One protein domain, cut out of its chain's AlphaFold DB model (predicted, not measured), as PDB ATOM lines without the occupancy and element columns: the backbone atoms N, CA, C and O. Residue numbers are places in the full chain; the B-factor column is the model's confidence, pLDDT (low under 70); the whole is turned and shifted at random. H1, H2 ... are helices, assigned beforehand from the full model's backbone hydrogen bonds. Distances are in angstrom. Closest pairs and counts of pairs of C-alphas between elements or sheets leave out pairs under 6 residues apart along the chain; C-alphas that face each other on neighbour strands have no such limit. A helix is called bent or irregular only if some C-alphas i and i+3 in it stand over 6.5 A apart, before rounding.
ATOM      1  N   LYS A   4     -11.101   2.972  30.873       79.56
ATOM      2  CA  LYS A   4      -9.673   3.331  30.848       79.56
ATOM      3  C   LYS A   4      -9.336   4.357  31.926       79.56
ATOM      4  O   LYS A   4      -8.343   4.193  32.631       79.56
ATOM      5  N   LEU A   5     -10.173   5.389  32.046       83.06
ATOM      6  CA  LEU A   5     -10.030   6.446  33.044       83.06
ATOM      7  C   LEU A   5     -10.186   5.864  34.454       83.06
ATOM      8  O   LEU A   5      -9.343   6.100  35.314       83.06
ATOM      9  N   ASP A   6     -11.191   5.007  34.640       83.12
ATOM     10  CA  ASP A   6     -11.458   4.293  35.888       83.12
ATOM     11  C   ASP A   6     -10.280   3.404  36.320       83.12
ATOM     12  O   ASP A   6      -9.794   3.528  37.439       83.12
ATOM     13  N   ARG A   7      -9.710   2.590  35.415       85.75
ATOM     14  CA  ARG A   7      -8.514   1.778  35.729       85.75
ATOM     15  C   ARG A   7      -7.294   2.613  36.106       85.75
ATOM     16  O   ARG A   7      -6.514   2.191  36.962       85.75
ATOM     17  N   ARG A   8      -7.083   3.744  35.428       86.00
ATOM     18  CA  ARG A   8      -5.941   4.632  35.681       86.00
ATOM     19  C   ARG A   8      -6.078   5.277  37.053       86.00
ATOM     20  O   ARG A   8      -5.188   5.136  37.888       86.00
ATOM     21  N   LEU A   9      -7.228   5.898  37.296       87.00
ATOM     22  CA  LEU A   9      -7.542   6.550  38.558       87.00
ATOM     23  C   LEU A   9      -7.611   5.552  39.707       87.00
ATOM     24  O   LEU A   9      -7.051   5.836  40.753       87.00
ATOM     25  N   GLY A  10      -8.175   4.361  39.514       88.19
ATOM     26  CA  GLY A  10      -8.275   3.327  40.545       88.19
ATOM     27  C   GLY A  10      -6.929   2.938  41.165       88.19
ATOM     28  O   GLY A  10      -6.866   2.644  42.354       88.19
ATOM     29  N   ARG A  11      -5.824   3.010  40.406       88.06
ATOM     30  CA  ARG A  11      -4.466   2.742  40.922       88.06
ATOM     31  C   ARG A  11      -3.905   3.854  41.804       88.06
ATOM     32  O   ARG A  11      -3.043   3.594  42.637       88.06
ATOM     33  N   ILE A  12      -4.350   5.086  41.588       90.00
ATOM     34  CA  ILE A  12      -3.852   6.280  42.279       90.00
ATOM     35  C   ILE A  12      -4.916   6.939  43.161       90.00
ATOM     36  O   ILE A  12      -4.640   7.968  43.770       90.00
ATOM     37  N   TRP A  13      -6.113   6.352  43.237       89.75
ATOM     38  CA  TRP A  13      -7.313   6.966  43.799       89.75
ATOM     39  C   TRP A  13      -7.105   7.404  45.243       89.75
ATOM     40  O   TRP A  13      -7.438   8.527  45.607       89.75
ATOM     41  N   ASP A  14      -6.467   6.543  46.033       90.44
ATOM     42  CA  ASP A  14      -6.160   6.799  47.436       90.44
ATOM     43  C   ASP A  14      -5.283   8.051  47.609       90.44
ATOM     44  O   ASP A  14      -5.607   8.954  48.379       90.44
ATOM     45  N   LYS A  15      -4.235   8.178  46.784       90.69
ATOM     46  CA  LYS A  15      -3.327   9.336  46.788       90.69
ATOM     47  C   LYS A  15      -3.991  10.605  46.264       90.69
ATOM     48  O   LYS A  15      -3.727  11.691  46.772       90.69
ATOM     49  N   VAL A  16      -4.837  10.482  45.242       90.69
ATOM     50  CA  VAL A  16      -5.596  11.619  44.703       90.69
ATOM     51  C   VAL A  16      -6.542  12.160  45.773       90.69
ATOM     52  O   VAL A  16      -6.563  13.366  46.018       90.69
ATOM     53  N   ARG A  17      -7.261  11.271  46.466       90.94
ATOM     54  CA  ARG A  17      -8.151  11.631  47.571       90.94
ATOM     55  C   ARG A  17      -7.397  12.266  48.740       90.94
ATOM     56  O   ARG A  17      -7.872  13.260  49.284       90.94
ATOM     57  N   GLU A  18      -6.230  11.732  49.101       91.19
ATOM     58  CA  GLU A  18      -5.364  12.297  50.146       91.19
ATOM     59  C   GLU A  18      -4.917  13.731  49.806       91.19
ATOM     60  O   GLU A  18      -4.975  14.616  50.656       91.19
ATOM     61  N   ARG A  19      -4.544  13.987  48.544       90.06
ATOM     62  CA  ARG A  19      -4.112  15.310  48.057       90.06
ATOM     63  C   ARG A  19      -5.237  16.338  47.970       90.06
ATOM     64  O   ARG A  19      -5.009  17.503  48.285       90.06
ATOM     65  N   LEU A  20      -6.403  15.933  47.472       89.81
ATOM     66  CA  LEU A  20      -7.538  16.831  47.235       89.81
ATOM     67  C   LEU A  20      -8.334  17.100  48.519       89.81
ATOM     68  O   LEU A  20      -8.902  18.176  48.697       89.81
ATOM     69  N   GLY A  21      -8.392  16.133  49.434       89.94
ATOM     70  CA  GLY A  21      -9.309  16.184  50.568       89.94
ATOM     71  C   GLY A  21     -10.773  16.004  50.139       89.94
ATOM     72  O   GLY A  21     -11.108  15.933  48.955       89.94
ATOM     73  N   ASN A  22     -11.684  15.906  51.111       86.75
ATOM     74  CA  ASN A  22     -13.062  15.455  50.856       86.75
ATOM     75  C   ASN A  22     -13.862  16.354  49.893       86.75
ATOM     76  O   ASN A  22     -14.600  15.835  49.060       86.75
ATOM     77  N   ASN A  23     -13.732  17.683  49.982       88.62
ATOM     78  CA  ASN A  23     -14.569  18.593  49.188       88.62
ATOM     79  C   ASN A  23     -14.139  18.646  47.709       88.62
ATOM     80  O   ASN A  23     -14.971  18.577  46.810       88.62
ATOM     81  N   GLU A  24     -12.832  18.710  47.449       91.56
ATOM     82  CA  GLU A  24     -12.295  18.683  46.083       91.56
ATOM     83  C   GLU A  24     -12.406  17.292  45.449       91.56
ATOM     84  O   GLU A  24     -12.636  17.196  44.249       91.56
ATOM     85  N   THR A  25     -12.328  16.213  46.237       91.06
ATOM     86  CA  THR A  25     -12.533  14.847  45.718       91.06
ATOM     87  C   THR A  25     -13.931  14.685  45.120       91.06
ATOM     88  O   THR A  25     -14.069  14.085  44.059       91.06
ATOM     89  N   ASN A  26     -14.969  15.249  45.748       91.12
ATOM     90  CA  ASN A  26     -16.332  15.184  45.209       91.12
ATOM     91  C   ASN A  26     -16.475  15.954  43.890       91.12
ATOM     92  O   ASN A  26     -17.095  15.449  42.959       91.12
ATOM     93  N   LYS A  27     -15.859  17.138  43.775       91.19
ATOM     94  CA  LYS A  27     -15.821  17.880  42.502       91.19
ATOM     95  C   LYS A  27     -15.073  17.100  41.426       91.19
ATOM     96  O   LYS A  27     -15.519  17.036  40.287       91.19
ATOM     97  N   PHE A  28     -13.949  16.492  41.795       90.06
ATOM     98  CA  PHE A  28     -13.157  15.683  40.883       90.06
ATOM     99  C   PHE A  28     -13.937  14.455  40.394       90.06
ATOM    100  O   PHE A  28     -13.927  14.175  39.201       90.06
ATOM    101  N   LEU A  29     -14.675  13.773  41.276       88.94
ATOM    102  CA  LEU A  29     -15.579  12.682  40.895       88.94
ATOM    103  C   LEU A  29     -16.640  13.131  39.891       88.94
ATOM    104  O   LEU A  29     -16.848  12.441  38.898       88.94
ATOM    105  N   ASP A  30     -17.279  14.277  40.126       90.69
ATOM    106  CA  ASP A  30     -18.293  14.812  39.213       90.69
ATOM    107  C   ASP A  30     -17.702  15.063  37.815       90.69
ATOM    108  O   ASP A  30     -18.245  14.614  36.804       90.69
ATOM    109  N   LEU A  31     -16.503  15.653  37.767       89.38
ATOM    110  CA  LEU A  31     -15.761  15.879  36.527       89.38
ATOM    111  C   LEU A  31     -15.373  14.574  35.826       89.38
ATOM    112  O   LEU A  31     -15.507  14.484  34.613       89.38
ATOM    113  N   ILE A  32     -14.936  13.548  36.559       87.19
ATOM    114  CA  ILE A  32     -14.602  12.228  35.995       87.19
ATOM    115  C   ILE A  32     -15.835  11.530  35.420       87.19
ATOM    116  O   ILE A  32     -15.735  10.824  34.416       87.19
ATOM    117  N   ILE A  33     -16.993  11.683  36.065       86.06
ATOM    118  CA  ILE A  33     -18.247  11.081  35.602       86.06
ATOM    119  C   ILE A  33     -18.684  11.718  34.279       86.06
ATOM    120  O   ILE A  33     -19.175  11.003  33.400       86.06
ATOM    121  N   GLN A  34     -18.492  13.032  34.137       86.44
ATOM    122  CA  GLN A  34     -18.829  13.784  32.927       86.44
ATOM    123  C   GLN A  34     -17.768  13.661  31.821       86.44
ATOM    124  O   GLN A  34     -18.113  13.675  30.638       86.44
ATOM    125  N   ALA A  35     -16.494  13.524  32.188       86.00
ATOM    126  CA  ALA A  35     -15.382  13.407  31.256       86.00
ATOM    127  C   ALA A  35     -15.470  12.112  30.441       86.00
ATOM    128  O   ALA A  35     -15.710  11.018  30.968       86.00
ATOM    129  N   LYS A  36     -15.240  12.229  29.129       82.94
ATOM    130  CA  LYS A  36     -15.126  11.061  28.255       82.94
ATOM    131  C   LYS A  36     -13.751  10.443  28.399       82.94
ATOM    132  O   LYS A  36     -13.684   9.240  28.621       82.94
ATOM    133  N   ASP A  37     -12.691  11.242  28.372       85.38
ATOM    134  CA  ASP A  37     -11.314  10.786  28.508       85.38
ATOM    135  C   ASP A  37     -10.518  11.636  29.513       85.38
ATOM    136  O   ASP A  37     -11.007  12.603  30.091       85.38
ATOM    137  N   PHE A  38      -9.270  11.238  29.775       85.44
ATOM    138  CA  PHE A  38      -8.388  11.946  30.712       85.44
ATOM    139  C   PHE A  38      -8.101  13.384  30.266       85.44
ATOM    140  O   PHE A  38      -7.977  14.276  31.098       85.44
ATOM    141  N   GLU A  39      -8.034  13.596  28.954       87.69
ATOM    142  CA  GLU A  39      -7.762  14.891  28.327       87.69
ATOM    143  C   GLU A  39      -8.941  15.871  28.461       87.69
ATOM    144  O   GLU A  39      -8.738  17.076  28.344       87.69
ATOM    145  N   ASP A  40     -10.152  15.380  28.764       90.12
ATOM    146  CA  ASP A  40     -11.327  16.217  29.048       90.12
ATOM    147  C   ASP A  40     -11.325  16.782  30.477       90.12
ATOM    148  O   ASP A  40     -12.109  17.679  30.797       90.12
ATOM    149  N   LEU A  41     -10.477  16.263  31.373       89.12
ATOM    150  CA  LEU A  41     -10.387  16.787  32.735       89.12
ATOM    151  C   LEU A  41      -9.753  18.186  32.729       89.12
ATOM    152  O   LEU A  41      -8.888  18.469  31.907       89.12
ATOM    153  N   PRO A  42     -10.093  19.075  33.672       91.56
ATOM    154  CA  PRO A  42      -9.391  20.347  33.805       91.56
ATOM    155  C   PRO A  42      -7.885  20.154  34.028       91.56
ATOM    156  O   PRO A  42      -7.480  19.270  34.788       91.56
ATOM    157  N   GLN A  43      -7.073  21.034  33.434       90.12
ATOM    158  CA  GLN A  43      -5.604  20.971  33.468       90.12
ATOM    159  C   GLN A  43      -5.048  20.731  34.884       90.12
ATOM    160  O   GLN A  43      -4.220  19.853  35.079       90.12
ATOM    161  N   GLY A  44      -5.573  21.423  35.904       90.56
ATOM    162  CA  GLY A  44      -5.117  21.249  37.290       90.56
ATOM    163  C   GLY A  44      -5.299  19.829  37.847       90.56
ATOM    164  O   GLY A  44      -4.458  19.353  38.606       90.56
ATOM    165  N   TYR A  45      -6.361  19.124  37.445       90.56
ATOM    166  CA  TYR A  45      -6.566  17.729  37.835       90.56
ATOM    167  C   TYR A  45      -5.754  16.759  36.971       90.56
ATOM    168  O   TYR A  45      -5.314  15.726  37.479       90.56
ATOM    169  N   GLN A  46      -5.512  17.093  35.698       91.12
ATOM    170  CA  GLN A  46      -4.594  16.326  34.856       91.12
ATOM    171  C   GLN A  46      -3.175  16.347  35.435       91.12
ATOM    172  O   GLN A  46      -2.583  15.291  35.655       91.12
ATOM    173  N   ASP A  47      -2.660  17.535  35.758       91.81
ATOM    174  CA  ASP A  47      -1.345  17.722  36.373       91.81
ATOM    175  C   ASP A  47      -1.231  16.988  37.715       91.81
ATOM    176  O   ASP A  47      -0.222  16.338  37.981       91.81
ATOM    177  N   LEU A  48      -2.283  17.003  38.543       90.88
ATOM    178  CA  LEU A  48      -2.304  16.244  39.796       90.88
ATOM    179  C   LEU A  48      -2.166  14.733  39.565       90.88
ATOM    180  O   LEU A  48      -1.389  14.064  40.247       90.88
ATOM    181  N   VAL A  49      -2.939  14.186  38.627       89.94
ATOM    182  CA  VAL A  49      -2.895  12.759  38.289       89.94
ATOM    183  C   VAL A  49      -1.512  12.380  37.760       89.94
ATOM    184  O   VAL A  49      -0.945  11.385  38.213       89.94
ATOM    185  N   LEU A  50      -0.934  13.200  36.878       90.88
ATOM    186  CA  LEU A  50       0.405  12.987  36.329       90.88
ATOM    187  C   LEU A  50       1.505  13.096  37.399       90.88
ATOM    188  O   LEU A  50       2.397  12.249  37.415       90.88
ATOM    189  N   ASP A  51       1.430  14.063  38.322       91.44
ATOM    190  CA  ASP A  51       2.351  14.200  39.470       91.44
ATOM    191  C   ASP A  51       2.333  12.935  40.338       91.44
ATOM    192  O   ASP A  51       3.379  12.398  40.713       91.44
ATOM    193  N   ILE A  52       1.138  12.416  40.632       90.12
ATOM    194  CA  ILE A  52       0.971  11.220  41.461       90.12
ATOM    195  C   ILE A  52       1.462   9.963  40.733       90.12
ATOM    196  O   ILE A  52       2.115   9.120  41.357       90.12
ATOM    197  N   GLU A  53       1.183   9.823  39.436       87.69
ATOM    198  CA  GLU A  53       1.684   8.711  38.621       87.69
ATOM    199  C   GLU A  53       3.208   8.749  38.457       87.69
ATOM    200  O   GLU A  53       3.856   7.704  38.561       87.69
ATOM    201  N   GLY A  54       3.790   9.934  38.258       84.69
ATOM    202  CA  GLY A  54       5.237  10.140  38.190       84.69
ATOM    203  C   GLY A  54       5.926   9.727  39.490       84.69
ATOM    204  O   GLY A  54       6.809   8.868  39.484       84.69
ATOM    205  N   LYS A  55       5.423  10.214  40.629       75.69
ATOM    206  CA  LYS A  55       5.921   9.835  41.962       75.69
ATOM    207  C   LYS A  55       5.693   8.363  42.301       75.69
ATOM    208  O   LYS A  55       6.459   7.777  43.064       75.69
ATOM    209  N   ALA A  56       4.633   7.743  41.779       64.12
ATOM    210  CA  ALA A  56       4.399   6.310  41.955       64.12
ATOM    211  C   ALA A  56       5.439   5.458  41.212       64.12
ATOM    212  O   ALA A  56       5.797   4.398  41.719       64.12
ATOM    213  N   LYS A  57       5.942   5.921  40.060       61.31
ATOM    214  CA  LYS A  57       7.018   5.245  39.323       61.31
ATOM    215  C   LYS A  57       8.384   5.415  39.986       61.31
ATOM    216  O   LYS A  57       9.111   4.434  40.064       61.31
ATOM    217  N   GLU A  58       8.705   6.596  40.514       60.16
ATOM    218  CA  GLU A  58       9.966   6.814  41.250       60.16
ATOM    219  C   GLU A  58      10.065   5.980  42.534       60.16
ATOM    220  O   GLU A  58      11.139   5.504  42.872       60.16
ATOM    221  N   LYS A  59       8.951   5.746  43.241       53.47
ATOM    222  CA  LYS A  59       8.950   4.912  44.459       53.47
ATOM    223  C   LYS A  59       9.034   3.401  44.204       53.47
ATOM    224  O   LYS A  59       9.146   2.649  45.168       53.47
ATOM    225  N   ALA A  60       8.895   2.963  42.955       53.59
ATOM    226  CA  ALA A  60       8.893   1.551  42.567       53.59
ATOM    227  C   ALA A  60      10.185   1.118  41.845       53.59
ATOM    228  O   ALA A  60      10.253  -0.027  41.398       53.59
TER     229      ALA A  60
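This is residues 4 to 60 of the 61 residues of an uncharacterized protein of Aliterella atlantica CENA595 (UniProt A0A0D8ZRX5). Look first for one long helix, H1, that folds back on itself into a U with two arms, H1a and H1b; the second helix, H2, lies over one side of the U and crosses H1a nearly at a right angle. The last residues of H2 run on beyond H1a, and the link of residues 35 to 42 lies at the open end of the U. The printed part has 57 residues with two named helices, H1 then H2, and no named strand; the class is all helix. The whole is compact, with a radius of gyration of the C-alphas of 10.8 A, and spans 32 by 23 by 19 A.

Begin with H1, residues 4 to 34, assigned as one helix by its hydrogen bonds but bent: C-alphas 19 and 22 are 9.4 A apart. Its arms H1a, residues 4 to 19, and H1b, residues 22 to 34, run opposite ways at a shallow tilt of 13 degrees. They only just touch, with 3 pairs of C-alphas within 8 A, the closest those of Arg 17 and Thr 25 at 5.7 A. H1a is itself irregular, with C-alphas 11 and 14 at 7.9 A and a kink of 69 degrees near residue 12. Go on to H2, residues 43 to 58: its residues 48 to 53 touch residues 9 to 16 of H1a, about perpendicular at 87 degrees, the closest C-alphas being those of Ile 12 and Ile 52 at 7.0 A. H1b and H2 are close but not clearly touching; their closest C-alphas, of Phe 28 and Tyr 45, are 7.5 A apart. Every O i to N i+4 pair is within hydrogen-bond range in H1b and H2, and 8 of 12 are in H1a.

Find C-alpha 4 at (-9.673, 3.331, 30.848); from there H1a runs 21.7 A to C-alpha 19. H1b runs 18.9 A from C-alpha 22 at (-13.062, 15.455, 50.856) to C-alpha 34. H2 runs 22.4 A from C-alpha 43 to C-alpha 58 at (9.966, 6.814, 41.250).

The two C-alphas farthest apart are those of Gln 34 and Ala 60, at 31.8 A. The printed part has no cut, and the link from H1 to H2, 8 residues, is short. Look at the B-factor column: the mean pLDDT of the printed part is 85.8, and residues 56 to 60 are under 70.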